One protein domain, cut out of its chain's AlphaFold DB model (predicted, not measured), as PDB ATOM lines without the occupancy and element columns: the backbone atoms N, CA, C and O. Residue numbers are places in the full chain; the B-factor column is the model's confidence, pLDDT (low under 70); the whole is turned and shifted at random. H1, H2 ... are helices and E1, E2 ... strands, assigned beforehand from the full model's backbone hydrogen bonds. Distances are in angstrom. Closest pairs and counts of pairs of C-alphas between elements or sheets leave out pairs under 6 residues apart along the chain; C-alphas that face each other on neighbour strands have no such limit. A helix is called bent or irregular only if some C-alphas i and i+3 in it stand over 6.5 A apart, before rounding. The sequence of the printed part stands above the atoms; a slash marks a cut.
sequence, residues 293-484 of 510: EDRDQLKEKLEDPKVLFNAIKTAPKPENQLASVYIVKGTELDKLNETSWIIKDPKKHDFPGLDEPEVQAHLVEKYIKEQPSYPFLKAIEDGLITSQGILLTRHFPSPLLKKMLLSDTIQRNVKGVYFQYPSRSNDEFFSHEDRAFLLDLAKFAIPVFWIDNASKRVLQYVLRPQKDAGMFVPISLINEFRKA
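This is residues 293 to 484 of the 510 residues of an uncharacterized protein of marine sediment metagenome (UniProt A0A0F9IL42). A strongly twisted seven-stranded sheet is the core of three layers, H1, H2 and H9 over one face and H5 and H8 over the other; H4 and residues 345 to 356 reach out as an arm. The printed part, mixed in class, has 192 residues with nine named helices and seven named strands, in the order H1-H2-E1-H3-E2-H4-H5-E3-H6-H7-E4-H8-E5-E6-E7-H9. The sheet is mixed, in the order E2-E1-E3-E4-E5-E6-E7. The whole is compact, with a radius of gyration of the C-alphas of 16.6 A, and spans 49 by 41 by 32 A.

Find strand E2 at residues 342 to 344, E1 at 322 to 327, E3 at 389 to 395, E4 at 414 to 421, E5 at 448 to 452, E6 at 457 to 463 and E7 at 470 to 474. H1 runs from C-alpha 296 at (15.607, -18.590, -38.207) to 303. Then come H2, 305 to 313; H3, 330 to 334; H4, 357 to 369, 18.3 A long; H5, 374 to 381; H6, 399 to 405; H7, 408 to 413; H8, 432 to 443; and H9, 475 to 483, ending at (16.204, 7.013, -24.313). H6 and H9 are irregular, with C-alphas 400 and 403 7.3 A apart and 476 and 479 7.6 A apart.

Begin with E3 and E4, parallel, N 391 and O 416 within hydrogen-bond range at 2.9 A. E5, E6 and E7 form a meander of two hairpins, each strand the antiparallel neighbour of the one before, with N 450 and O 459 at 2.8 A and N 460 and O 473 at 2.8 A. E3, H6 H7, E4 and E4, H8, E5 are strand-helix-strand units, parallel neighbours with helices between; E2, H4 H5, E3 is a split one; the crossovers are right-handed. H6, the hub, touches H8, closest at the C-alphas of Pro 399 and Phe 437, 5.8 A. H7 touches H5, closest at the C-alphas of Thr 409 and Glu 381, 6.0 A. H3 only grazes the sheet, with residues 330 to 333. Every O i to N i+4 pair is within hydrogen-bond range in H1, H3, H4, H5, H7 and H8, 4 of 5 in H2, 3 of 5 in H9 and 1 of 3 in H6, beside 3 of 4 O i to N i+3 pairs.

The two farthest C-alphas, Gln 297 and Asp 355, are 51.9 A apart. The printed part has no cut, its long link is E2 to H4, and its mean pLDDT is 90.9, with residue 427 under 70.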
ATOM      1  N   GLU A 293      15.079 -12.752 -43.080       87.75
ATOM      2  CA  GLU A 293      13.902 -12.982 -42.237       87.75
ATOM      3  C   GLU A 293      13.515 -14.465 -42.135       87.75
ATOM      4  O   GLU A 293      13.065 -14.880 -41.074       87.75
ATOM      5  N   ASP A 294      13.789 -15.274 -43.163       87.19
ATOM      6  CA  ASP A 294      13.505 -16.717 -43.182       87.19
ATOM      7  C   ASP A 294      14.644 -17.564 -42.589       87.19
ATOM      8  O   ASP A 294      14.577 -18.794 -42.560       87.19
ATOM      9  N   ARG A 295      15.755 -16.940 -42.184       88.00
ATOM     10  CA  ARG A 295      16.948 -17.643 -41.697       88.00
ATOM     11  C   ARG A 295      16.889 -17.822 -40.179       88.00
ATOM     12  O   ARG A 295      17.805 -17.393 -39.484       88.00
ATOM     13  N   ASP A 296      15.839 -18.454 -39.658       87.62
ATOM     14  CA  ASP A 296      15.607 -18.590 -38.207       87.62
ATOM     15  C   ASP A 296      16.816 -19.168 -37.463       87.62
ATOM     16  O   ASP A 296      17.335 -18.536 -36.548       87.62
ATOM     17  N   GLN A 297      17.368 -20.278 -37.961       90.56
ATOM     18  CA  GLN A 297      18.566 -20.900 -37.383       90.56
ATOM     19  C   GLN A 297      19.816 -20.011 -37.429       90.56
ATOM     20  O   GLN A 297      20.712 -20.175 -36.609       90.56
ATOM     21  N   LEU A 298      19.948 -19.126 -38.427       93.31
ATOM     22  CA  LEU A 298      21.077 -18.194 -38.463       93.31
ATOM     23  C   LEU A 298      20.853 -17.078 -37.443       93.31
ATOM     24  O   LEU A 298      21.769 -16.784 -36.690       93.31
ATOM     25  N   LYS A 299      19.651 -16.491 -37.398       92.44
ATOM     26  CA  LYS A 299      19.300 -15.426 -36.446       92.44
ATOM     27  C   LYS A 299      19.521 -15.882 -35.002       92.44
ATOM     28  O   LYS A 299      20.276 -15.233 -34.293       92.44
ATOM     29  N   GLU A 300      18.978 -17.041 -34.627       92.94
ATOM     30  CA  GLU A 300      19.140 -17.633 -33.289       92.94
ATOM     31  C   GLU A 300      20.620 -17.786 -32.902       92.94
ATOM     32  O   GLU A 300      21.038 -17.440 -31.802       92.94
ATOM     33  N   LYS A 301      21.460 -18.236 -33.837       93.38
ATOM     34  CA  LYS A 301      22.896 -18.406 -33.581       93.38
ATOM     35  C   LYS A 301      23.673 -17.103 -33.483       93.38
ATOM     36  O   LYS A 301      24.690 -17.064 -32.801       93.38
ATOM     37  N   LEU A 302      23.237 -16.062 -34.185       92.94
ATOM     38  CA  LEU A 302      23.846 -14.737 -34.082       92.94
ATOM     39  C   LEU A 302      23.497 -14.049 -32.755       92.94
ATOM     40  O   LEU A 302      24.224 -13.153 -32.335       92.94
ATOM     41  N   GLU A 303      22.425 -14.482 -32.087       89.50
ATOM     42  CA  GLU A 303      22.053 -14.015 -30.751       89.50
ATOM     43  C   GLU A 303      22.893 -14.660 -29.636       89.50
ATOM     44  O   GLU A 303      23.013 -14.059 -28.569       89.50
ATOM     45  N   ASP A 304      23.528 -15.819 -29.869       91.12
ATOM     46  CA  ASP A 304      24.452 -16.449 -28.915       91.12
ATOM     47  C   ASP A 304      25.898 -15.941 -29.107       91.12
ATOM     48  O   ASP A 304      26.580 -16.324 -30.071       91.12
ATOM     49  N   PRO A 305      26.449 -15.151 -28.159       91.50
ATOM     50  CA  PRO A 305      27.826 -14.682 -28.240       91.50
ATOM     51  C   PRO A 305      28.831 -15.827 -28.373       91.50
ATOM     52  O   PRO A 305      29.820 -15.686 -29.090       91.50
ATOM     53  N   LYS A 306      28.605 -16.975 -27.714       93.12
ATOM     54  CA  LYS A 306      29.556 -18.097 -27.726       93.12
ATOM     55  C   LYS A 306      29.768 -18.630 -29.134       93.12
ATOM     56  O   LYS A 306      30.908 -18.927 -29.493       93.12
ATOM     57  N   VAL A 307      28.705 -18.720 -29.933       93.94
ATOM     58  CA  VAL A 307      28.787 -19.177 -31.324       93.94
ATOM     59  C   VAL A 307      29.643 -18.212 -32.141       93.94
ATOM     60  O   VAL A 307      30.566 -18.650 -32.825       93.94
ATOM     61  N   LEU A 308      29.425 -16.902 -32.005       93.81
ATOM     62  CA  LEU A 308      30.211 -15.874 -32.695       93.81
ATOM     63  C   LEU A 308      31.689 -15.857 -32.265       93.81
ATOM     64  O   LEU A 308      32.578 -15.808 -33.117       93.81
ATOM     65  N   PHE A 309      31.969 -15.961 -30.960       94.69
ATOM     66  CA  PHE A 309      33.336 -16.064 -30.436       94.69
ATOM     67  C   PHE A 309      34.040 -17.352 -30.883       94.69
ATOM     68  O   PHE A 309      35.257 -17.352 -31.062       94.69
ATOM     69  N   ASN A 310      33.318 -18.457 -31.051       94.50
ATOM     70  CA  ASN A 310      33.901 -19.691 -31.569       94.50
ATOM     71  C   ASN A 310      34.144 -19.596 -33.075       94.50
ATOM     72  O   ASN A 310      35.231 -19.944 -33.524       94.50
ATOM     73  N   ALA A 311      33.193 -19.047 -33.832       94.75
ATOM     74  CA  ALA A 311      33.335 -18.828 -35.264       94.75
ATOM     75  C   ALA A 311      34.564 -17.961 -35.573       94.75
ATOM     76  O   ALA A 311      35.406 -18.362 -36.372       94.75
ATOM     77  N   ILE A 312      34.742 -16.822 -34.894       93.31
ATOM     78  CA  ILE A 312      35.860 -15.909 -35.174       93.31
ATOM     79  C   ILE A 312      37.237 -16.523 -34.879       93.31
ATOM     80  O   ILE A 312      38.202 -16.233 -35.584       93.31
ATOM     81  N   LYS A 313      37.331 -17.437 -33.902       93.12
ATOM     82  CA  LYS A 313      38.570 -18.175 -33.591       93.12
ATOM     83  C   LYS A 313      39.014 -19.110 -34.713       93.12
ATOM     84  O   LYS A 313      40.183 -19.472 -34.754       93.12
ATOM     85  N   THR A 314      38.108 -19.500 -35.608       94.88
ATOM     86  CA  THR A 314      38.444 -20.339 -36.771       94.88
ATOM     87  C   THR A 314      39.143 -19.553 -37.880       94.88
ATOM     88  O   THR A 314      39.615 -20.151 -38.845       94.88
ATOM     89  N   ALA A 315      39.205 -18.220 -37.772       93.38
ATOM     90  CA  ALA A 315      39.903 -17.395 -38.741       93.38
ATOM     91  C   ALA A 315      41.410 -17.734 -38.730       93.38
ATOM     92  O   ALA A 315      42.012 -17.730 -37.654       93.38
ATOM     93  N   PRO A 316      42.075 -17.945 -39.883       92.12
ATOM     94  CA  PRO A 316      43.400 -18.567 -39.889       92.12
ATOM     95  C   PRO A 316      44.518 -17.597 -39.516       92.12
ATOM     96  O   PRO A 316      44.450 -16.397 -39.796       92.12
ATOM     97  N   LYS A 317      45.565 -18.119 -38.885       88.62
ATOM     98  CA  LYS A 317      46.745 -17.342 -38.488       88.62
ATOM     99  C   LYS A 317      47.585 -16.905 -39.704       88.62
ATOM    100  O   LYS A 317      47.528 -17.568 -40.739       88.62
ATOM    101  N   PRO A 318      48.430 -15.863 -39.565       87.88
ATOM    102  CA  PRO A 318      48.610 -14.998 -38.389       87.88
ATOM    103  C   PRO A 318      47.481 -13.968 -38.192       87.88
ATOM    104  O   PRO A 318      46.767 -13.613 -39.128       87.88
ATOM    105  N   GLU A 319      47.297 -13.496 -36.951       84.50
ATOM    106  CA  GLU A 319      46.199 -12.583 -36.573       84.50
ATOM    107  C   GLU A 319      46.281 -11.219 -37.267       84.50
ATOM    108  O   GLU A 319      45.250 -10.619 -37.548       84.50
ATOM    109  N   ASN A 320      47.485 -10.779 -37.639       82.12
ATOM    110  CA  ASN A 320      47.712  -9.528 -38.364       82.12
ATOM    111  C   ASN A 320      47.182  -9.538 -39.813       82.12
ATOM    112  O   ASN A 320      47.093  -8.479 -40.440       82.12
ATOM    113  N   GLN A 321      46.835 -10.706 -40.362       88.12
ATOM    114  CA  GLN A 321      46.210 -10.797 -41.676       88.12
ATOM    115  C   GLN A 321      44.719 -10.484 -41.595       88.12
ATOM    116  O   GLN A 321      44.019 -10.844 -40.642       88.12
ATOM    117  N   LEU A 322      44.203  -9.838 -42.637       92.50
ATOM    118  CA  LEU A 322      42.780  -9.573 -42.754       92.50
ATOM    119  C   LEU A 322      42.071 -10.839 -43.234       92.50
ATOM    120  O   LEU A 322      42.478 -11.445 -44.223       92.50
ATOM    121  N   ALA A 323      40.974 -11.197 -42.576       95.31
ATOM    122  CA  ALA A 323      40.164 -12.352 -42.933       95.31
ATOM    123  C   ALA A 323      38.683 -11.973 -42.977       95.31
ATOM    124  O   ALA A 323      38.210 -11.251 -42.096       95.31
ATOM    125  N   SER A 324      37.967 -12.488 -43.976       96.75
ATOM    126  CA  SER A 324      36.517 -12.317 -44.108       96.75
ATOM    127  C   SER A 324      35.848 -13.586 -44.622       96.75
ATOM    128  O   SER A 324      36.423 -14.329 -45.421       96.75
ATOM    129  N   VAL A 325      34.600 -13.784 -44.210       96.25
ATOM    130  CA  VAL A 325      33.685 -14.804 -44.724       96.25
ATOM    131  C   VAL A 325      32.269 -14.232 -44.802       96.25
ATOM    132  O   VAL A 325      31.874 -13.399 -43.985       96.25
ATOM    133  N   TYR A 326      31.502 -14.660 -45.800       96.12
ATOM    134  CA  TYR A 326      30.084 -14.334 -45.918       96.12
ATOM    135  C   TYR A 326      29.246 -15.563 -45.574       96.12
ATOM    136  O   TYR A 326      29.436 -16.622 -46.173       96.12
ATOM    137  N   ILE A 327      28.348 -15.421 -44.602       95.31
ATOM    138  CA  ILE A 327      27.596 -16.527 -44.003       95.31
ATOM    139  C   ILE A 327      26.118 -16.326 -44.294       95.31
ATOM    140  O   ILE A 327      25.553 -15.270 -44.005       95.31
ATOM    141  N   VAL A 328      25.483 -17.353 -44.849       93.69
ATOM    142  CA  VAL A 328      24.071 -17.327 -45.233       93.69
ATOM    143  C   VAL A 328      23.247 -18.392 -44.517       93.69
ATOM    144  O   VAL A 328      22.037 -18.228 -44.414       93.69
ATOM    145  N   LYS A 329      23.845 -19.461 -43.979       91.75
ATOM    146  CA  LYS A 329      23.139 -20.486 -43.191       91.75
ATOM    147  C   LYS A 329      23.719 -20.624 -41.788       91.75
ATOM    148  O   LYS A 329      24.924 -20.559 -41.586       91.75
ATOM    149  N   GLY A 330      22.857 -20.929 -40.817       89.81
ATOM    150  CA  GLY A 330      23.298 -21.220 -39.452       89.81
ATOM    151  C   GLY A 330      24.242 -22.426 -39.377       89.81
ATOM    152  O   GLY A 330      25.126 -22.460 -38.535       89.81
ATOM    153  N   THR A 331      24.096 -23.419 -40.257       89.31
ATOM    154  CA  THR A 331      24.995 -24.586 -40.314       89.31
ATOM    155  C   THR A 331      26.377 -24.269 -40.889       89.31
ATOM    156  O   THR A 331      27.329 -24.982 -40.581       89.31
ATOM    157  N   GLU A 332      26.513 -23.215 -41.701       90.44
ATOM    158  CA  GLU A 332      27.822 -22.732 -42.166       90.44
ATOM    159  C   GLU A 332      28.616 -22.126 -41.010       90.44
ATOM    160  O   GLU A 332      29.825 -22.311 -40.941       90.44
ATOM    161  N   LEU A 333      27.926 -21.461 -40.077       89.88
ATOM    162  CA  LEU A 333      28.542 -20.886 -38.884       89.88
ATOM    163  C   LEU A 333      29.127 -21.972 -37.960       89.88
ATOM    164  O   LEU A 333      30.227 -21.791 -37.450       89.88
ATOM    165  N   ASP A 334      28.449 -23.118 -37.801       88.25
ATOM    166  CA  ASP A 334      28.952 -24.240 -36.980       88.25
ATOM    167  C   ASP A 334      30.149 -24.954 -37.609       88.25
ATOM    168  O   ASP A 334      31.034 -25.439 -36.910       88.25
ATOM    169  N   LYS A 335      30.131 -25.093 -38.939       90.06
ATOM    170  CA  LYS A 335      31.129 -25.856 -39.705       90.06
ATOM    171  C   LYS A 335      32.304 -24.996 -40.161       90.06
ATOM    172  O   LYS A 335      33.134 -25.460 -40.951       90.06
ATOM    173  N   LEU A 336      32.350 -23.747 -39.703       92.88
ATOM    174  CA  LEU A 336      33.378 -22.798 -40.076       92.88
ATOM    175  C   LEU A 336      34.746 -23.339 -39.655       92.88
ATOM    176  O   LEU A 336      34.937 -23.818 -38.540       92.88
ATOM    177  N   ASN A 337      35.697 -23.306 -40.577       92.38
ATOM    178  CA  ASN A 337      37.065 -23.752 -40.352       92.38
ATOM    179  C   ASN A 337      38.032 -22.821 -41.079       92.38
ATOM    180  O   ASN A 337      37.609 -21.913 -41.790       92.38
ATOM    181  N   GLU A 338      39.334 -23.057 -40.945       91.38
ATOM    182  CA  GLU A 338      40.341 -22.160 -41.512       91.38
ATOM    183  C   GLU A 338      40.202 -21.976 -43.033       91.38
ATOM    184  O   GLU A 338      40.323 -20.870 -43.561       91.38
ATOM    185  N   THR A 339      39.853 -23.044 -43.750       89.50
ATOM    186  CA  THR A 339      39.670 -22.987 -45.206       89.50
ATOM    187  C   THR A 339      38.406 -22.240 -45.618       89.50
ATOM    188  O   THR A 339      38.277 -21.916 -46.798       89.50
ATOM    189  N   SER A 340      37.504 -21.949 -44.667       90.75
ATOM    190  CA  SER A 340      36.267 -21.183 -44.843       90.75
ATOM    191  C   SER A 340      36.466 -19.665 -44.854       90.75
ATOM    192  O   SER A 340      35.503 -18.936 -45.088       90.75
ATOM    193  N   TRP A 341      37.693 -19.165 -44.673       93.88
ATOM    194  CA  TRP A 341      37.999 -17.731 -44.714       93.88
ATOM    195  C   TRP A 341      38.755 -17.319 -45.978       93.88
ATOM    196  O   TRP A 341      39.639 -18.024 -46.466       93.88
ATOM    197  N   ILE A 342      38.437 -16.139 -46.515       94.25
ATOM    198  CA  ILE A 342      39.316 -15.467 -47.474       94.25
ATOM    199  C   ILE A 342      40.288 -14.620 -46.671       94.25
ATOM    200  O   ILE A 342      39.871 -13.689 -45.986       94.25
ATOM    201  N   ILE A 343      41.577 -14.930 -46.794       93.31
ATOM    202  CA  ILE A 343      42.645 -14.170 -46.153       93.31
ATOM    203  C   ILE A 343      43.379 -13.322 -47.177       93.31
ATOM    204  O   ILE A 343      43.661 -13.764 -48.300       93.31
ATOM    205  N   LYS A 344      43.693 -12.096 -46.775       91.19
ATOM    206  CA  LYS A 344      44.503 -11.163 -47.539       91.19
ATOM    207  C   LYS A 344      45.394 -10.342 -46.619       91.19
ATOM    208  O   LYS A 344      45.034 -10.035 -45.485       91.19
ATOM    209  N   ASP A 345      46.533  -9.939 -47.162       88.19
ATOM    210  CA  ASP A 345      47.458  -9.012 -46.524       88.19
ATOM    211  C   ASP A 345      47.679  -7.799 -47.443       88.19
ATOM    212  O   ASP A 345      48.703  -7.712 -48.123       88.19
ATOM    213  N   PRO A 346      46.673  -6.912 -47.575       84.75
ATOM    214  CA  PRO A 346      46.796  -5.746 -48.438       84.75
ATOM    215  C   PRO A 346      47.876  -4.820 -47.885       84.75
ATOM    216  O   PRO A 346      47.871  -4.499 -46.693       84.75
ATOM    217  N   LYS A 347      48.789  -4.357 -48.735       79.94
ATOM    218  CA  LYS A 347      49.808  -3.388 -48.317       79.94
ATOM    219  C   LYS A 347      49.239  -1.987 -48.479       79.94
ATOM    220  O   LYS A 347      48.845  -1.604 -49.578       79.94
ATOM    221  N   LYS A 348      49.170  -1.228 -47.384       70.94
ATOM    222  CA  LYS A 348      48.800   0.187 -47.459       70.94
ATOM    223  C   LYS A 348      49.955   0.916 -48.148       70.94
ATOM    224  O   LYS A 348      51.062   0.940 -47.623       70.94
ATOM    225  N   HIS A 349      49.705   1.399 -49.358       75.38
ATOM    226  CA  HIS A 349      50.616   2.280 -50.075       75.38
ATOM    227  C   HIS A 349      50.329   3.720 -49.648       75.38
ATOM    228  O   HIS A 349      49.167   4.055 -49.400       75.38
ATOM    229  N   ASP A 350      51.360   4.558 -49.580       78.38
ATOM    230  CA  ASP A 350      51.148   5.997 -49.479       78.38
ATOM    231  C   ASP A 350      50.467   6.471 -50.765       78.38
ATOM    232  O   ASP A 350      50.875   6.111 -51.873       78.38
ATOM    233  N   PHE A 351      49.372   7.214 -50.617       82.75
ATOM    234  CA  PHE A 351      48.658   7.757 -51.762       82.75
ATOM    235  C   PHE A 351      49.330   9.070 -52.178       82.75
ATOM    236  O   PHE A 351      49.503   9.936 -51.321       82.75
ATOM    237  N   PRO A 352      49.693   9.235 -53.464       82.12
ATOM    238  CA  PRO A 352      50.460  10.390 -53.941       82.12
ATOM    239  C   PRO A 352      49.677  11.712 -53.890       82.12
ATOM    240  O   PRO A 352      50.229  12.766 -54.178       82.12
ATOM    241  N   GLY A 353      48.402  11.687 -53.496       80.25
ATOM    242  CA  GLY A 353      47.584  12.879 -53.347       80.25
ATOM    243  C   GLY A 353      47.003  13.355 -54.675       80.25
ATOM    244  O   GLY A 353      46.878  12.609 -55.648       80.25
ATOM    245  N   LEU A 354      46.605  14.626 -54.700       84.38
ATOM    246  CA  LEU A 354      45.969  15.248 -55.865       84.38
ATOM    247  C   LEU A 354      46.944  15.511 -57.022       84.38
ATOM    248  O   LEU A 354      46.484  15.806 -58.123       84.38
ATOM    249  N   ASP A 355      48.250  15.376 -56.784       88.50
ATOM    250  CA  ASP A 355      49.297  15.629 -57.774       88.50
ATOM    251  C   ASP A 355      49.359  14.526 -58.847       88.50
ATOM    252  O   ASP A 355      49.661  14.802 -60.006       88.50
ATOM    253  N   GLU A 356      48.988  13.286 -58.497       89.50
ATOM    254  CA  GLU A 356      48.937  12.142 -59.421       89.50
ATOM    255  C   GLU A 356      47.594  11.386 -59.316       89.50
ATOM    256  O   GLU A 356      47.527  10.264 -58.794       89.50
ATOM    257  N   PRO A 357      46.487  11.967 -59.817       90.50
ATOM    258  CA  PRO A 357      45.142  11.441 -59.583       90.50
ATOM    259  C   PRO A 357      44.912  10.050 -60.193       90.50
ATOM    260  O   PRO A 357      44.216   9.227 -59.597       90.50
ATOM    261  N   GLU A 358      45.503   9.753 -61.354       91.56
ATOM    262  CA  GLU A 358      45.381   8.440 -62.005       91.56
ATOM    263  C   GLU A 358      46.119   7.343 -61.227       91.56
ATOM    264  O   GLU A 358      45.576   6.256 -61.006       91.56
ATOM    265  N   VAL A 359      47.330   7.645 -60.749       89.12
ATOM    266  CA  VAL A 359      48.138   6.731 -59.931       89.12
ATOM    267  C   VAL A 359      47.441   6.484 -58.598       89.12
ATOM    268  O   VAL A 359      47.295   5.331 -58.184       89.12
ATOM    269  N   GLN A 360      46.919   7.536 -57.961       90.19
ATOM    270  CA  GLN A 360      46.113   7.400 -56.751       90.19
ATOM    271  C   GLN A 360      44.881   6.517 -56.988       90.19
ATOM    272  O   GLN A 360      44.641   5.591 -56.212       90.19
ATOM    273  N   ALA A 361      44.115   6.756 -58.058       89.56
ATOM    274  CA  ALA A 361      42.937   5.953 -58.379       89.56
ATOM    275  C   ALA A 361      43.294   4.469 -58.574       89.56
ATOM    276  O   ALA A 361      42.628   3.594 -58.016       89.56
ATOM    277  N   HIS A 362      44.383   4.187 -59.295       90.50
ATOM    278  CA  HIS A 362      44.875   2.828 -59.508       90.50
ATOM    279  C   HIS A 362      45.294   2.140 -58.198       90.50
ATOM    280  O   HIS A 362      44.906   0.995 -57.943       90.50
ATOM    281  N   LEU A 363      46.051   2.828 -57.335       90.62
ATOM    282  CA  LEU A 363      46.485   2.294 -56.039       90.62
ATOM    283  C   LEU A 363      45.302   2.032 -55.100       90.62
ATOM    284  O   LEU A 363      45.272   1.001 -54.422       90.62
ATOM    285  N   VAL A 364      44.306   2.921 -55.087       90.25
ATOM    286  CA  VAL A 364      43.066   2.736 -54.320       90.25
ATOM    287  C   VAL A 364      42.297   1.516 -54.825       90.25
ATOM    288  O   VAL A 364      41.900   0.667 -54.023       90.25
ATOM    289  N   GLU A 365      42.113   1.374 -56.140       91.44
ATOM    290  CA  GLU A 365      41.407   0.228 -56.719       91.44
ATOM    291  C   GLU A 365      42.123  -1.095 -56.416       91.44
ATOM    292  O   GLU A 365      41.486  -2.088 -56.044       91.44
ATOM    293  N   LYS A 366      43.456  -1.104 -56.516       92.31
ATOM    294  CA  LYS A 366      44.287  -2.247 -56.139       92.31
ATOM    295  C   LYS A 366      44.081  -2.613 -54.667       92.31
ATOM    296  O   LYS A 366      43.771  -3.766 -54.371       92.31
ATOM    297  N   TYR A 367      44.164  -1.641 -53.758       92.19
ATOM    298  CA  TYR A 367      43.976  -1.875 -52.325       92.19
ATOM    299  C   TYR A 367      42.569  -2.394 -51.991       92.19
ATOM    300  O   TYR A 367      42.419  -3.276 -51.141       92.19
ATOM    301  N   ILE A 368      41.535  -1.895 -52.682       93.06
ATOM    302  CA  ILE A 368      40.153  -2.391 -52.582       93.06
ATOM    303  C   ILE A 368      40.078  -3.866 -52.990       93.06
ATOM    304  O   ILE A 368      39.555  -4.681 -52.231       93.06
ATOM    305  N   LYS A 369      40.636  -4.232 -54.152       93.25
ATOM    306  CA  LYS A 369      40.656  -5.616 -54.669       93.25
ATOM    307  C   LYS A 369      41.443  -6.581 -53.778       93.25
ATOM    308  O   LYS A 369      41.184  -7.788 -53.782       93.25
ATOM    309  N   GLU A 370      42.401  -6.060 -53.020       93.00
ATOM    310  CA  GLU A 370      43.180  -6.814 -52.043       93.00
ATOM    311  C   GLU A 370      42.468  -6.979 -50.692       93.00
ATOM    312  O   GLU A 370      42.937  -7.764 -49.875       93.00
ATOM    313  N   GLN A 371      41.325  -6.332 -50.438       93.88
ATOM    314  CA  GLN A 371      40.560  -6.583 -49.212       93.88
ATOM    315  C   GLN A 371      39.930  -7.986 -49.222       93.88
ATOM    316  O   GLN A 371      39.377  -8.412 -50.240       93.88
ATOM    317  N   PRO A 372      39.906  -8.709 -48.088       94.50
ATOM    318  CA  PRO A 372      39.302 -10.045 -48.030       94.50
ATOM    319  C   PRO A 372      37.780 -10.035 -48.218       94.50
ATOM    320  O   PRO A 372      37.218 -11.022 -48.684       94.50
ATOM    321  N   SER A 373      37.107  -8.924 -47.902       95.69
ATOM    322  CA  SER A 373      35.663  -8.763 -48.121       95.69
ATOM    323  C   SER A 373      35.308  -8.511 -49.591       95.69
ATOM    324  O   SER A 373      34.183  -8.799 -50.000       95.69
ATOM    325  N   TYR A 374      36.250  -8.007 -50.402       95.56
ATOM    326  CA  TYR A 374      35.997  -7.602 -51.790       95.56
ATOM    327  C   TYR A 374      35.377  -8.709 -52.658       95.56
ATOM    328  O   TYR A 374      34.379  -8.421 -53.312       95.56
ATOM    329  N   PRO A 375      35.866  -9.969 -52.655       95.06
ATOM    330  CA  PRO A 375      35.284 -11.021 -53.486       95.06
ATOM    331  C   PRO A 375      33.806 -11.289 -53.188       95.06
ATOM    332  O   PRO A 375      33.047 -11.544 -54.115       95.06
ATOM    333  N   PHE A 376      33.380 -11.194 -51.923       95.56
ATOM    334  CA  PHE A 376      31.976 -11.381 -51.546       95.56
ATOM    335  C   PHE A 376      31.117 -10.212 -52.014       95.56
ATOM    336  O   PHE A 376      30.075 -10.419 -52.627       95.56
ATOM    337  N   LEU A 377      31.577  -8.981 -51.772       95.75
ATOM    338  CA  LEU A 377      30.865  -7.785 -52.218       95.75
ATOM    339  C   LEU A 377      30.754  -7.760 -53.748       95.75
ATOM    340  O   LEU A 377      29.686  -7.500 -54.293       95.75
ATOM    341  N   LYS A 378      31.828  -8.120 -54.452       95.00
ATOM    342  CA  LYS A 378      31.820  -8.202 -55.910       95.00
ATOM    343  C   LYS A 378      30.865  -9.289 -56.416       95.00
ATOM    344  O   LYS A 378      30.051  -9.021 -57.291       95.00
ATOM    345  N   ALA A 379      30.883 -10.476 -55.809       93.75
ATOM    346  CA  ALA A 379      29.968 -11.559 -56.164       93.75
ATOM    347  C   ALA A 379      28.489 -11.204 -55.912       93.75
ATOM    348  O   ALA A 379      27.623 -11.621 -56.679       93.75
ATOM    349  N   ILE A 380      28.178 -10.419 -54.874       93.94
ATOM    350  CA  ILE A 380      26.824  -9.891 -54.651       93.94
ATOM    351  C   ILE A 380      26.446  -8.892 -55.757       93.94
ATOM    352  O   ILE A 380      25.369  -9.005 -56.342       93.94
ATOM    353  N   GLU A 381      27.323  -7.932 -56.069       92.50
ATOM    354  CA  GLU A 381      27.101  -6.933 -57.127       92.50
ATOM    355  C   GLU A 381      26.784  -7.608 -58.476       92.50
ATOM    356  O   GLU A 381      25.758  -7.307 -59.107       92.50
ATOM    357  N   ASP A 382      27.598  -8.604 -58.836       90.88
ATOM    358  CA  ASP A 382      27.498  -9.394 -60.069       90.88
ATOM    359  C   ASP A 382      26.325 -10.397 -60.059       90.88
ATOM    360  O   ASP A 382      26.021 -11.014 -61.079       90.88
ATOM    361  N   GLY A 383      25.616 -10.550 -58.933       88.25
ATOM    362  CA  GLY A 383      24.467 -11.451 -58.799       88.25
ATOM    363  C   GLY A 383      24.825 -12.936 -58.682       88.25
ATOM    364  O   GLY A 383      23.955 -13.784 -58.870       88.25
ATOM    365  N   LEU A 384      26.081 -13.258 -58.365       89.62
ATOM    366  CA  LEU A 384      26.542 -14.615 -58.050       89.62
ATOM    367  C   LEU A 384      26.197 -15.014 -56.608       89.62
ATOM    368  O   LEU A 384      25.969 -16.186 -56.332       89.62
ATOM    369  N   ILE A 385      26.108 -14.045 -55.694       92.62
ATOM    370  CA  ILE A 385      25.490 -14.217 -54.375       92.62
ATOM    371  C   ILE A 385      24.147 -13.494 -54.392       92.62
ATOM    372  O   ILE A 385      24.081 -12.281 -54.572       92.62
ATOM    373  N   THR A 386      23.071 -14.239 -54.175       91.69
ATOM    374  CA  THR A 386      21.693 -13.744 -54.260       91.69
ATOM    375  C   THR A 386      20.946 -13.876 -52.938       91.69
ATOM    376  O   THR A 386      20.030 -13.100 -52.670       91.69
ATOM    377  N   SER A 387      21.366 -14.802 -52.077       92.69
ATOM    378  CA  SER A 387      20.840 -14.947 -50.723       92.69
ATOM    379  C   SER A 387      21.347 -13.847 -49.788       92.69
ATOM    380  O   SER A 387      22.491 -13.384 -49.876       92.69
ATOM    381  N   GLN A 388      20.494 -13.461 -48.843       94.56
ATOM    382  CA  GLN A 388      20.843 -12.529 -47.776       94.56
ATOM    383  C   GLN A 388      21.573 -13.258 -46.638       94.56
ATOM    384  O   GLN A 388      21.302 -14.432 -46.365       94.56
ATOM    385  N   GLY A 389      22.492 -12.557 -45.981       96.00
ATOM    386  CA  GLY A 389      23.380 -13.116 -44.966       96.00
ATOM    387  C   GLY A 389      24.158 -12.041 -44.217       96.00
ATOM    388  O   GLY A 389      23.809 -10.860 -44.259       96.00
ATOM    389  N   ILE A 390      25.219 -12.451 -43.531       97.31
ATOM    390  CA  ILE A 390      26.096 -11.553 -42.779       97.31
ATOM    391  C   ILE A 390      27.529 -11.619 -43.298       97.31
ATOM    392  O   ILE A 390      27.983 -12.648 -43.801       97.31
ATOM    393  N   LEU A 391      28.255 -10.519 -43.139       97.69
ATOM    394  CA  LEU A 391      29.691 -10.470 -43.353       97.69
ATOM    395  C   LEU A 391      30.387 -10.603 -41.996       97.69
ATOM    396  O   LEU A 391      30.244  -9.728 -41.144       97.69
ATOM    397  N   LEU A 392      31.139 -11.681 -41.800       97.56
ATOM    398  CA  LEU A 392      31.967 -11.891 -40.617       97.56
ATOM    399  C   LEU A 392      33.426 -11.613 -40.984       97.56
ATOM    400  O   LEU A 392      33.958 -12.165 -41.947       97.56
ATOM    401  N   THR A 393      34.070 -10.731 -40.232       96.44
ATOM    402  CA  THR A 393      35.412 -10.219 -40.525       96.44
ATOM    403  C   THR A 393      36.280 -10.248 -39.281       96.44
ATOM    404  O   THR A 393      35.783 -10.104 -38.170       96.44
ATOM    405  N   ARG A 394      37.591 -10.424 -39.436       94.19
ATOM    406  CA  ARG A 394      38.514 -10.284 -38.303       94.19
ATOM    407  C   ARG A 394      38.629  -8.825 -37.873       94.19
ATOM    408  O   ARG A 394      38.445  -8.510 -36.705       94.19
ATOM    409  N   HIS A 395      38.887  -7.936 -38.822       94.06
ATOM    410  CA  HIS A 395      39.009  -6.501 -38.578       94.06
ATOM    411  C   HIS A 395      37.841  -5.768 -39.220       94.06
ATOM    412  O   HIS A 395      37.328  -6.227 -40.245       94.06
ATOM    413  N   PHE A 396      37.467  -4.622 -38.655       95.38
ATOM    414  CA  PHE A 396      36.460  -3.751 -39.246       95.38
ATOM    415  C   PHE A 396      36.777  -3.474 -40.732       95.38
ATOM    416  O   PHE A 396      37.939  -3.212 -41.071       95.38
ATOM    417  N   PRO A 397      35.790  -3.576 -41.650       94.75
ATOM    418  CA  PRO A 397      36.038  -3.360 -43.069       94.75
ATOM    419  C   PRO A 397      36.624  -1.976 -43.362       94.75
ATOM    420  O   PRO A 397      36.144  -0.969 -42.852       94.75
ATOM    421  N   SER A 398      37.618  -1.936 -44.251       92.81
ATOM    422  CA  SER A 398      38.258  -0.690 -44.686       92.81
ATOM    423  C   SER A 398      37.230   0.339 -45.193       92.81
ATOM    424  O   SER A 398      36.414  -0.017 -46.054       92.81
ATOM    425  N   PRO A 399      37.322   1.620 -44.784       93.06
ATOM    426  CA  PRO A 399      36.513   2.711 -45.333       93.06
ATOM    427  C   PRO A 399      36.590   2.846 -46.862       93.06
ATOM    428  O   PRO A 399      35.640   3.304 -47.492       93.06
ATOM    429  N   LEU A 400      37.666   2.374 -47.502       92.44
ATOM    430  CA  LEU A 400      37.778   2.363 -48.968       92.44
ATOM    431  C   LEU A 400      36.766   1.419 -49.649       92.44
ATOM    432  O   LEU A 400      36.487   1.567 -50.836       92.44
ATOM    433  N   LEU A 401      36.151   0.488 -48.908       94.12
ATOM    434  CA  LEU A 401      35.043  -0.346 -49.395       94.12
ATOM    435  C   LEU A 401      33.683   0.365 -49.352       94.12
ATOM    436  O   LEU A 401      32.688  -0.223 -49.785       94.12
ATOM    437  N   LYS A 402      33.614   1.617 -48.872       94.88
ATOM    438  CA  LYS A 402      32.369   2.381 -48.697       94.88
ATOM    439  C   LYS A 402      31.487   2.376 -49.943       94.88
ATOM    440  O   LYS A 402      30.305   2.062 -49.841       94.88
ATOM    441  N   LYS A 403      32.052   2.639 -51.129       93.00
ATOM    442  CA  LYS A 403      31.292   2.645 -52.395       93.00
ATOM    443  C   LYS A 403      30.567   1.318 -52.651       93.00
ATOM    444  O   LYS A 403      29.438   1.328 -53.127       93.00
ATOM    445  N   MET A 404      31.206   0.191 -52.339       94.56
ATOM    446  CA  MET A 404      30.601  -1.128 -52.520       94.56
ATOM    447  C   MET A 404      29.553  -1.387 -51.441       94.56
ATOM    448  O   MET A 404      28.410  -1.698 -51.766       94.56
ATOM    449  N   LEU A 405      29.927  -1.216 -50.166       94.75
ATOM    450  CA  LEU A 405      29.071  -1.531 -49.019       94.75
ATOM    451  C   LEU A 405      27.770  -0.723 -48.992       94.75
ATOM    452  O   LEU A 405      26.745  -1.260 -48.589       94.75
ATOM    453  N   LEU A 406      27.794   0.523 -49.471       94.06
ATOM    454  CA  LEU A 406      26.619   1.398 -49.526       94.06
ATOM    455  C   LEU A 406      25.812   1.288 -50.830       94.06
ATOM    456  O   LEU A 406      24.853   2.034 -51.019       94.06
ATOM    457  N   SER A 407      26.182   0.394 -51.750       92.94
ATOM    458  CA  SER A 407      25.380   0.167 -52.956       92.94
ATOM    459  C   SER A 407      24.068  -0.552 -52.618       92.94
ATOM    460  O   SER A 407      24.029  -1.413 -51.735       92.94
ATOM    461  N   ASP A 408      22.996  -0.253 -53.362       90.19
ATOM    462  CA  ASP A 408      21.663  -0.851 -53.147       90.19
ATOM    463  C   ASP A 408      21.704  -2.389 -53.157       90.19
ATOM    464  O   ASP A 408      21.054  -3.041 -52.341       90.19
ATOM    465  N   THR A 409      22.530  -2.990 -54.021       89.56
ATOM    466  CA  THR A 409      22.632  -4.455 -54.070       89.56
ATOM    467  C   THR A 409      23.265  -5.011 -52.795       89.56
ATOM    468  O   THR A 409      22.732  -5.956 -52.214       89.56
ATOM    469  N   ILE A 410      24.364  -4.422 -52.309       91.56
ATOM    470  CA  ILE A 410      24.994  -4.902 -51.076       91.56
ATOM    471  C   ILE A 410      24.066  -4.711 -49.879       91.56
ATOM    472  O   ILE A 410      23.896  -5.645 -49.102       91.56
ATOM    473  N   GLN A 411      23.411  -3.559 -49.758       89.75
ATOM    474  CA  GLN A 411      22.470  -3.277 -48.672       89.75
ATOM    475  C   GLN A 411      21.304  -4.289 -48.628       89.75
ATOM    476  O   GLN A 411      20.815  -4.692 -47.563       89.75
ATOM    477  N   ARG A 412      20.848  -4.760 -49.796       88.69
ATOM    478  CA  ARG A 412      19.816  -5.802 -49.881       88.69
ATOM    479  C   ARG A 412      20.308  -7.160 -49.403       88.69
ATOM    480  O   ARG A 412      19.494  -7.891 -48.847       88.69
ATOM    481  N   ASN A 413      21.585  -7.487 -49.561       93.44
ATOM    482  CA  ASN A 413      22.123  -8.815 -49.261       93.44
ATOM    483  C   ASN A 413      22.821  -8.904 -47.895       93.44
ATOM    484  O   ASN A 413      22.584  -9.861 -47.161       93.44
ATOM    485  N   VAL A 414      23.611  -7.903 -47.513       95.81
ATOM    486  CA  VAL A 414      24.333  -7.856 -46.236       95.81
ATOM    487  C   VAL A 414      23.417  -7.306 -45.146       95.81
ATOM    488  O   VAL A 414      23.086  -6.123 -45.130       95.81
ATOM    489  N   LYS A 415      23.009  -8.171 -44.217       95.69
ATOM    490  CA  LYS A 415      22.118  -7.842 -43.088       95.69
ATOM    491  C   LYS A 415      22.832  -7.656 -41.756       95.69
ATOM    492  O   LYS A 415      22.195  -7.345 -40.756       95.69
ATOM    493  N   GLY A 416      24.153  -7.783 -41.756       96.44
ATOM    494  CA  GLY A 416      24.991  -7.435 -40.620       96.44
ATOM    495  C   GLY A 416      26.469  -7.564 -40.955       96.44
ATOM    496  O   GLY A 416      26.858  -8.440 -41.731       96.44
ATOM    497  N   VAL A 417      27.281  -6.697 -40.361       98.00
ATOM    498  CA  VAL A 417      28.745  -6.778 -40.378       98.00
ATOM    499  C   VAL A 417      29.215  -7.084 -38.964       98.00
ATOM    500  O   VAL A 417      28.967  -6.297 -38.059       98.00
ATOM    501  N   TYR A 418      29.892  -8.209 -38.777       97.81
ATOM    502  CA  TYR A 418      30.447  -8.644 -37.498       97.81
ATOM    503  C   TYR A 418      31.971  -8.582 -37.574       97.81
ATOM    504  O   TYR A 418      32.560  -9.075 -38.542       97.81
ATOM    505  N   PHE A 419      32.618  -7.975 -36.580       96.56
ATOM    506  CA  PHE A 419      34.076  -7.851 -36.548       96.56
ATOM    507  C   PHE A 419      34.658  -8.016 -35.139       96.56
ATOM    508  O   PHE A 419      33.947  -7.825 -34.154       96.56
ATOM    509  N   GLN A 420      35.943  -8.372 -35.043       93.88
ATOM    510  CA  GLN A 420      36.647  -8.554 -33.765       93.88
ATOM    511  C   GLN A 420      37.509  -7.347 -33.388       93.88
ATOM    512  O   GLN A 420      37.417  -6.852 -32.267       93.88
ATOM    513  N   TYR A 421      38.325  -6.860 -34.321       92.69
ATOM    514  CA  TYR A 421      39.269  -5.769 -34.079       92.69
ATOM    515  C   TYR A 421      38.793  -4.470 -34.751       92.69
ATOM    516  O   TYR A 421      38.544  -4.478 -35.963       92.69
ATOM    517  N   PRO A 422      38.656  -3.360 -34.000       91.00
ATOM    518  CA  PRO A 422      38.219  -2.059 -34.518       91.00
ATOM    519  C   PRO A 422      39.045  -1.518 -35.680       91.00
ATOM    520  O   PRO A 422      38.502  -0.878 -36.576       91.00
ATOM    521  N   SER A 423      40.351  -1.776 -35.690       84.38
ATOM    522  CA  SER A 423      41.219  -1.359 -36.781       84.38
ATOM    523  C   SER A 423      42.379  -2.326 -36.943       84.38
ATOM    524  O   SER A 423      42.861  -2.908 -35.981       84.38
ATOM    525  N   ARG A 424      42.873  -2.468 -38.175       81.25
ATOM    526  CA  ARG A 424      44.155  -3.140 -38.426       81.25
ATOM    527  C   ARG A 424      45.344  -2.275 -38.006       81.25
ATOM    528  O   ARG A 424      46.388  -2.801 -37.657       81.25
ATOM    529  N   SER A 425      45.226  -0.955 -38.160       75.81
ATOM    530  CA  SER A 425      46.358  -0.028 -37.997       75.81
ATOM    531  C   SER A 425      46.460   0.555 -36.592       75.81
ATOM    532  O   SER A 425      47.525   1.024 -36.217       75.81
ATOM    533  N   ASN A 426      45.355   0.550 -35.844       72.12
ATOM    534  CA  ASN A 426      45.250   1.173 -34.523       72.12
ATOM    535  C   ASN A 426      44.717   0.192 -33.464       72.12
ATOM    536  O   ASN A 426      44.164   0.635 -32.458       72.12
ATOM    537  N   ASP A 427      44.822  -1.116 -33.729       68.81
ATOM    538  CA  ASP A 427      44.368  -2.226 -32.885       68.81
ATOM    539  C   ASP A 427      42.956  -2.019 -32.298       68.81
ATOM    540  O   ASP A 427      41.943  -2.248 -32.968       68.81
ATOM    541  N   GLU A 428      42.886  -1.560 -31.048       75.94
ATOM    542  CA  GLU A 428      41.661  -1.388 -30.259       75.94
ATOM    543  C   GLU A 428      40.906  -0.078 -30.549       75.94
ATOM    544  O   GLU A 428      39.803   0.129 -30.039       75.94
ATOM    545  N   PHE A 429      41.452   0.813 -31.382       83.75
ATOM    546  CA  PHE A 429      40.866   2.127 -31.644       83.75
ATOM    547  C   PHE A 429      40.398   2.296 -33.089       83.75
ATOM    548  O   PHE A 429      41.090   1.972 -34.050       83.75
ATOM    549  N   PHE A 430      39.224   2.904 -33.253       87.62
ATOM    550  CA  PHE A 430      38.772   3.393 -34.553       87.62
ATOM    551  C   PHE A 430      39.495   4.682 -34.936       87.62
ATOM    552  O   PHE A 430      39.507   5.638 -34.148       87.62
ATOM    553  N   SER A 431      39.994   4.741 -36.172       87.25
ATOM    554  CA  SER A 431      40.445   5.997 -36.774       87.25
ATOM    555  C   SER A 431      39.270   6.953 -37.020       87.25
ATOM    556  O   SER A 431      38.098   6.572 -36.941       87.25
ATOM    557  N   HIS A 432      39.567   8.213 -37.348       86.56
ATOM    558  CA  HIS A 432      38.536   9.172 -37.753       86.56
ATOM    559  C   HIS A 432      37.740   8.696 -38.979       86.56
ATOM    560  O   HIS A 432      36.519   8.846 -39.008       86.56
ATOM    561  N   GLU A 433      38.413   8.073 -39.950       89.38
ATOM    562  CA  GLU A 433      37.780   7.522 -41.150       89.38
ATOM    563  C   GLU A 433      36.866   6.339 -40.815       89.38
ATOM    564  O   GLU A 433      35.742   6.272 -41.313       89.38
ATOM    565  N   ASP A 434      37.296   5.447 -39.917       91.62
ATOM    566  CA  ASP A 434      36.483   4.301 -39.499       91.62
ATOM    567  C   ASP A 434      35.202   4.754 -38.782       91.62
ATOM    568  O   ASP A 434      34.122   4.218 -39.027       91.62
ATOM    569  N   ARG A 435      35.289   5.789 -37.931       90.88
ATOM    570  CA  ARG A 435      34.119   6.369 -37.244       90.88
ATOM    571  C   ARG A 435      33.133   7.001 -38.221       90.88
ATOM    572  O   ARG A 435      31.927   6.800 -38.083       90.88
ATOM    573  N   ALA A 436      33.636   7.749 -39.204       92.56
ATOM    574  CA  ALA A 436      32.798   8.303 -40.264       92.56
ATOM    575  C   ALA A 436      32.110   7.180 -41.053       92.56
ATOM    576  O   ALA A 436      30.910   7.243 -41.310       92.56
ATOM    577  N   PHE A 437      32.841   6.103 -41.347       94.56
ATOM    578  CA  PHE A 437      32.287   4.969 -42.069       94.56
ATOM    579  C   PHE A 437      31.226   4.195 -41.268       94.56
ATOM    580  O   PHE A 437      30.195   3.817 -41.824       94.56
ATOM    581  N   LEU A 438      31.405   4.018 -39.953       94.38
ATOM    582  CA  LEU A 438      30.378   3.454 -39.063       94.38
ATOM    583  C   LEU A 438      29.076   4.264 -39.093       94.38
ATOM    584  O   LEU A 438      27.985   3.689 -39.148       94.38
ATOM    585  N   LEU A 439      29.186   5.596 -39.069       94.06
ATOM    586  CA  LEU A 439      28.038   6.495 -39.183       94.06
ATOM    587  C   LEU A 439      27.302   6.282 -40.512       94.06
ATOM    588  O   LEU A 439      26.073   6.191 -40.509       94.06
ATOM    589  N   ASP A 440      28.033   6.155 -41.620       94.50
ATOM    590  CA  ASP A 440      27.439   5.875 -42.926       94.50
ATOM    591  C   ASP A 440      26.717   4.521 -42.945       94.50
ATOM    592  O   ASP A 440      25.548   4.460 -43.315       94.50
ATOM    593  N   LEU A 441      27.359   3.439 -42.489       95.00
ATOM    594  CA  LEU A 441      26.740   2.106 -42.454       95.00
ATOM    595  C   LEU A 441      25.424   2.114 -41.665       95.00
ATOM    596  O   LEU A 441      24.416   1.578 -42.129       95.00
ATOM    597  N   ALA A 442      25.398   2.791 -40.516       92.75
ATOM    598  CA  ALA A 442      24.191   2.907 -39.710       92.75
ATOM    599  C   ALA A 442      23.096   3.756 -40.381       92.75
ATOM    600  O   ALA A 442      21.924   3.376 -40.329       92.75
ATOM    601  N   LYS A 443      23.452   4.864 -41.050       91.00
ATOM    602  CA  LYS A 443      22.505   5.687 -41.831       91.00
ATOM    603  C   LYS A 443      21.888   4.903 -42.993       91.00
ATOM    604  O   LYS A 443      20.709   5.077 -43.285       91.00
ATOM    605  N   PHE A 444      22.651   3.999 -43.603       90.19
ATOM    606  CA  PHE A 444      22.189   3.097 -44.662       90.19
ATOM    607  C   PHE A 444      21.598   1.780 -44.124       90.19
ATOM    608  O   PHE A 444      21.410   0.828 -44.879       90.19
ATOM    609  N   ALA A 445      21.256   1.714 -42.833       90.62
ATOM    610  CA  ALA A 445      20.600   0.567 -42.208       90.62
ATOM    611  C   ALA A 445      21.353  -0.769 -42.384       90.62
ATOM    612  O   ALA A 445      20.727  -1.824 -42.493       90.62
ATOM    613  N   ILE A 446      22.690  -0.730 -42.390       94.62
ATOM    614  CA  ILE A 446      23.554  -1.912 -42.305       94.62
ATOM    615  C   ILE A 446      24.016  -2.032 -40.845       94.62
ATOM    616  O   ILE A 446      24.863  -1.249 -40.407       94.62
ATOM    617  N   PRO A 447      23.469  -2.977 -40.058       95.44
ATOM    618  CA  PRO A 447      23.867  -3.161 -38.669       95.44
ATOM    619  C   PRO A 447      25.333  -3.585 -38.563       95.44
ATOM    620  O   PRO A 447      25.787  -4.468 -39.294       95.44
ATOM    621  N   VAL A 448      26.061  -2.986 -37.623       97.38
ATOM    622  CA  VAL A 448      27.463  -3.317 -37.356       97.38
ATOM    623  C   VAL A 448      27.598  -3.803 -35.918       97.38
ATOM    624  O   VAL A 448      27.144  -3.130 -34.992       97.38
ATOM    625  N   PHE A 449      28.237  -4.955 -35.745       97.44
ATOM    626  CA  PHE A 449      28.410  -5.642 -34.476       97.44
ATOM    627  C   PHE A 449      29.890  -5.856 -34.168       97.44
ATOM    628  O   PHE A 449      30.642  -6.391 -34.985       97.44
ATOM    629  N   TRP A 450      30.291  -5.469 -32.965       96.38
ATOM    630  CA  TRP A 450      31.614  -5.704 -32.418       96.38
ATOM    631  C   TRP A 450      31.584  -6.911 -31.482       96.38
ATOM    632  O   TRP A 450      30.854  -6.922 -30.491       96.38
ATOM    633  N   ILE A 451      32.374  -7.929 -31.811       95.12
ATOM    634  CA  ILE A 451      32.638  -9.099 -30.973       95.12
ATOM    635  C   ILE A 451      33.763  -8.716 -30.004       95.12
ATOM    636  O   ILE A 451      34.944  -8.932 -30.279       95.12
ATOM    637  N   ASP A 452      33.392  -8.086 -28.890       93.19
ATOM    638  CA  ASP A 452      34.348  -7.500 -27.956       93.19
ATOM    639  C   ASP A 452      34.957  -8.567 -27.033       93.19
ATOM    640  O   ASP A 452      34.320  -9.104 -26.118       93.19
ATOM    641  N   ASN A 453      36.238  -8.857 -27.262       88.44
ATOM    642  CA  ASN A 453      37.009  -9.799 -26.462       88.44
ATOM    643  C   ASN A 453      37.173  -9.362 -25.000       88.44
ATOM    644  O   ASN A 453      37.338 -10.255 -24.160       88.44
ATOM    645  N   ALA A 454      37.154  -8.061 -24.698       88.88
ATOM    646  CA  ALA A 454      37.370  -7.548 -23.349       88.88
ATOM    647  C   ALA A 454      36.134  -7.787 -22.474       88.88
ATOM    648  O   ALA A 454      36.231  -8.433 -21.431       88.88
ATOM    649  N   SER A 455      34.952  -7.359 -22.927       89.38
ATOM    650  CA  SER A 455      33.703  -7.576 -22.184       89.38
ATOM    651  C   SER A 455      33.074  -8.958 -22.386       89.38
ATOM    652  O   SER A 455      32.138  -9.306 -21.665       89.38
ATOM    653  N   LYS A 456      33.564  -9.749 -23.356       90.94
ATOM    654  CA  LYS A 456      32.956 -11.020 -23.806       90.94
ATOM    655  C   LYS A 456      31.505 -10.853 -24.265       90.94
ATOM    656  O   LYS A 456      30.688 -11.762 -24.109       90.94
ATOM    657  N   ARG A 457      31.176  -9.693 -24.834       92.56
ATOM    658  CA  ARG A 457      29.835  -9.362 -25.334       92.56
ATOM    659  C   ARG A 457      29.878  -9.034 -26.817       92.56
ATOM    660  O   ARG A 457      30.904  -8.633 -27.356       92.56
ATOM    661  N   VAL A 458      28.723  -9.178 -27.455       95.06
ATOM    662  CA  VAL A 458      28.479  -8.639 -28.792       95.06
ATOM    663  C   VAL A 458      27.778  -7.297 -28.622       95.06
ATOM    664  O   VAL A 458      26.727  -7.208 -27.983       95.06
ATOM    665  N   LEU A 459      28.391  -6.244 -29.153       96.00
ATOM    666  CA  LEU A 459      27.899  -4.874 -29.061       96.00
ATOM    667  C   LEU A 459      27.448  -4.412 -30.444       96.00
ATOM    668  O   LEU A 459      28.149  -4.647 -31.420       96.00
ATOM    669  N   GLN A 460      26.323  -3.718 -30.550       96.69
ATOM    670  CA  GLN A 460      25.864  -3.134 -31.808       96.69
ATOM    671  C   GLN A 460      26.192  -1.643 -31.845       96.69
ATOM    672  O   GLN A 460      25.966  -0.939 -30.863       96.69
ATOM    673  N   TYR A 461      26.679  -1.137 -32.977       96.69
ATOM    674  CA  TYR A 461      26.792   0.303 -33.181       96.69
ATOM    675  C   TYR A 461      25.397   0.921 -33.335       96.69
ATOM    676  O   TYR A 461      24.645   0.576 -34.250       96.69
ATOM    677  N   VAL A 462      25.048   1.838 -32.433       95.00
ATOM    678  CA  VAL A 462      23.745   2.504 -32.402       95.00
ATOM    679  C   VAL A 462      23.939   4.006 -32.516       95.00
ATOM    680  O   VAL A 462      24.633   4.622 -31.706       95.00
ATOM    681  N   LEU A 463      23.281   4.605 -33.512       91.62
ATOM    682  CA  LEU A 463      23.206   6.056 -33.632       91.62
ATOM    683  C   LEU A 463      22.359   6.638 -32.517       91.62
ATOM    684  O   LEU A 463      21.271   6.143 -32.203       91.62
ATOM    685  N   ARG A 464      22.847   7.741 -31.962       85.56
ATOM    686  CA  ARG A 464      22.055   8.536 -31.046       85.56
ATOM    687  C   ARG A 464      20.980   9.285 -31.845       85.56
ATOM    688  O   ARG A 464      21.300   9.884 -32.876       85.56
ATOM    689  N   PRO A 465      19.715   9.284 -31.389       81.50
ATOM    690  CA  PRO A 465      18.674  10.071 -32.033       81.50
ATOM    691  C   PRO A 465      19.107  11.534 -32.171       81.50
ATOM    692  O   PRO A 465      19.605  12.126 -31.213       81.50
ATOM    693  N   GLN A 466      18.920  12.105 -33.365       78.50
ATOM    694  CA  GLN A 466      19.178  13.524 -33.658       78.50
ATOM    695  C   GLN A 466      20.642  13.978 -33.463       78.50
ATOM    696  O   GLN A 466      20.903  15.161 -33.236       78.50
ATOM    697  N   LYS A 467      21.613  13.060 -33.532       78.94
ATOM    698  CA  LYS A 467      23.049  13.373 -33.458       78.94
ATOM    699  C   LYS A 467      23.824  12.615 -34.537       78.94
ATOM    700  O   LYS A 467      23.519  11.465 -34.829       78.94
ATOM    701  N   ASP A 468      24.894  13.222 -35.045       79.25
ATOM    702  CA  ASP A 468      25.854  12.583 -35.960       79.25
ATOM    703  C   ASP A 468      26.927  11.771 -35.211       79.25
ATOM    704  O   ASP A 468      28.108  11.790 -35.543       79.25
ATOM    705  N   ALA A 469      26.518  11.071 -34.152       84.38
ATOM    706  CA  ALA A 469      27.399  10.237 -33.348       84.38
ATOM    707  C   ALA A 469      26.643   9.025 -32.797       84.38
ATOM    708  O   ALA A 469      25.436   9.075 -32.550       84.38
ATOM    709  N   GLY A 470      27.374   7.940 -32.576       89.50
ATOM    710  CA  GLY A 470      26.863   6.711 -31.988       89.50
ATOM    711  C   GLY A 470      27.907   6.042 -31.109       89.50
ATOM    712  O   GLY A 470      29.034   6.519 -30.981       89.50
ATOM    713  N   MET A 471      27.524   4.926 -30.502       92.38
ATOM    714  CA  MET A 471      28.447   4.078 -29.753       92.38
ATOM    715  C   MET A 471      28.066   2.610 -29.882       92.38
ATOM    716  O   MET A 471      26.964   2.278 -30.317       92.38
ATOM    717  N   PHE A 472      28.996   1.737 -29.507       94.75
ATOM    718  CA  PHE A 472      28.739   0.310 -29.388       94.75
ATOM    719  C   PHE A 472      28.013   0.029 -28.072       94.75
ATOM    720  O   PHE A 472      28.503   0.367 -26.998       94.75
ATOM    721  N   VAL A 473      26.831  -0.573 -28.170       94.62
ATOM    722  CA  VAL A 473      25.911  -0.807 -27.051       94.62
ATOM    723  C   VAL A 473      25.591  -2.300 -26.975       94.62
ATOM    724  O   VAL A 473      25.354  -2.912 -28.019       94.62
ATOM    725  N   PRO A 474      25.542  -2.915 -25.778       93.50
ATOM    726  CA  PRO A 474      25.022  -4.272 -25.635       93.50
ATOM    727  C   PRO A 474      23.612  -4.380 -26.224       93.50
ATOM    728  O   PRO A 474      22.775  -3.515 -25.973       93.50
ATOM    729  N   ILE A 475      23.336  -5.446 -26.979       90.81
ATOM    730  CA  ILE A 475      22.079  -5.590 -27.741       90.81
ATOM    731  C   ILE A 475      20.836  -5.425 -26.846       90.81
ATOM    732  O   ILE A 475      19.878  -4.753 -27.225       90.81
ATOM    733  N   SER A 476      20.881  -5.946 -25.616       91.25
ATOM    734  CA  SER A 476      19.791  -5.833 -24.638       91.25
ATOM    735  C   SER A 476      19.514  -4.402 -24.157       91.25
ATOM    736  O   SER A 476      18.413  -4.124 -23.695       91.25
ATOM    737  N   LEU A 477      20.484  -3.487 -24.268       93.69
ATOM    738  CA  LEU A 477      20.408  -2.115 -23.747       93.69
ATOM    739  C   LEU A 477      20.158  -1.067 -24.839       93.69
ATOM    740  O   LEU A 477      20.142   0.128 -24.556       93.69
ATOM    741  N   ILE A 478      19.948  -1.469 -26.097       92.25
ATOM    742  CA  ILE A 478      19.779  -0.532 -27.224       92.25
ATOM    743  C   ILE A 478      18.606   0.430 -26.995       92.25
ATOM    744  O   ILE A 478      18.710   1.628 -27.272       92.25
ATOM    745  N   ASN A 479      17.483  -0.082 -26.487       90.75
ATOM    746  CA  ASN A 479      16.295   0.734 -26.234       90.75
ATOM    747  C   ASN A 479      16.503   1.721 -25.082       90.75
ATOM    748  O   ASN A 479      16.013   2.846 -25.157       90.75
ATOM    749  N   GLU A 480      17.240   1.320 -24.045       91.81
ATOM    750  CA  GLU A 480      17.617   2.195 -22.932       91.81
ATOM    751  C   GLU A 480      18.584   3.278 -23.409       91.81
ATOM    752  O   GLU A 480      18.330   4.461 -23.207       91.81
ATOM    753  N   PHE A 481      19.621   2.898 -24.159       90.75
ATOM    754  CA  PHE A 481      20.592   3.820 -24.746       90.75
ATOM    755  C   PHE A 481      19.932   4.914 -25.595       90.75
ATOM    756  O   PHE A 481      20.282   6.088 -25.487       90.75
ATOM    757  N   ARG A 482      18.943   4.554 -26.422       88.44
ATOM    758  CA  ARG A 482      18.207   5.520 -27.259       88.44
ATOM    759  C   ARG A 482      17.389   6.527 -26.449       88.44
ATOM    760  O   ARG A 482      17.119   7.611 -26.961       88.44
ATOM    761  N   LYS A 483      16.983   6.167 -25.230       87.56
ATOM    762  CA  LYS A 483      16.204   7.013 -24.313       87.56
ATOM    763  C   LYS A 483      17.074   7.731 -23.281       87.56
ATOM    764  O   LYS A 483      16.583   8.631 -22.612       87.56
ATOM    765  N   ALA A 484      18.335   7.327 -23.143       84.12
ATOM    766  CA  ALA A 484      19.220   7.820 -22.105       84.12
ATOM    767  C   ALA A 484      19.543   9.312 -22.278       84.12
ATOM    768  O   ALA A 484      19.789   9.811 -23.384       84.12
TER     769      ALA A 484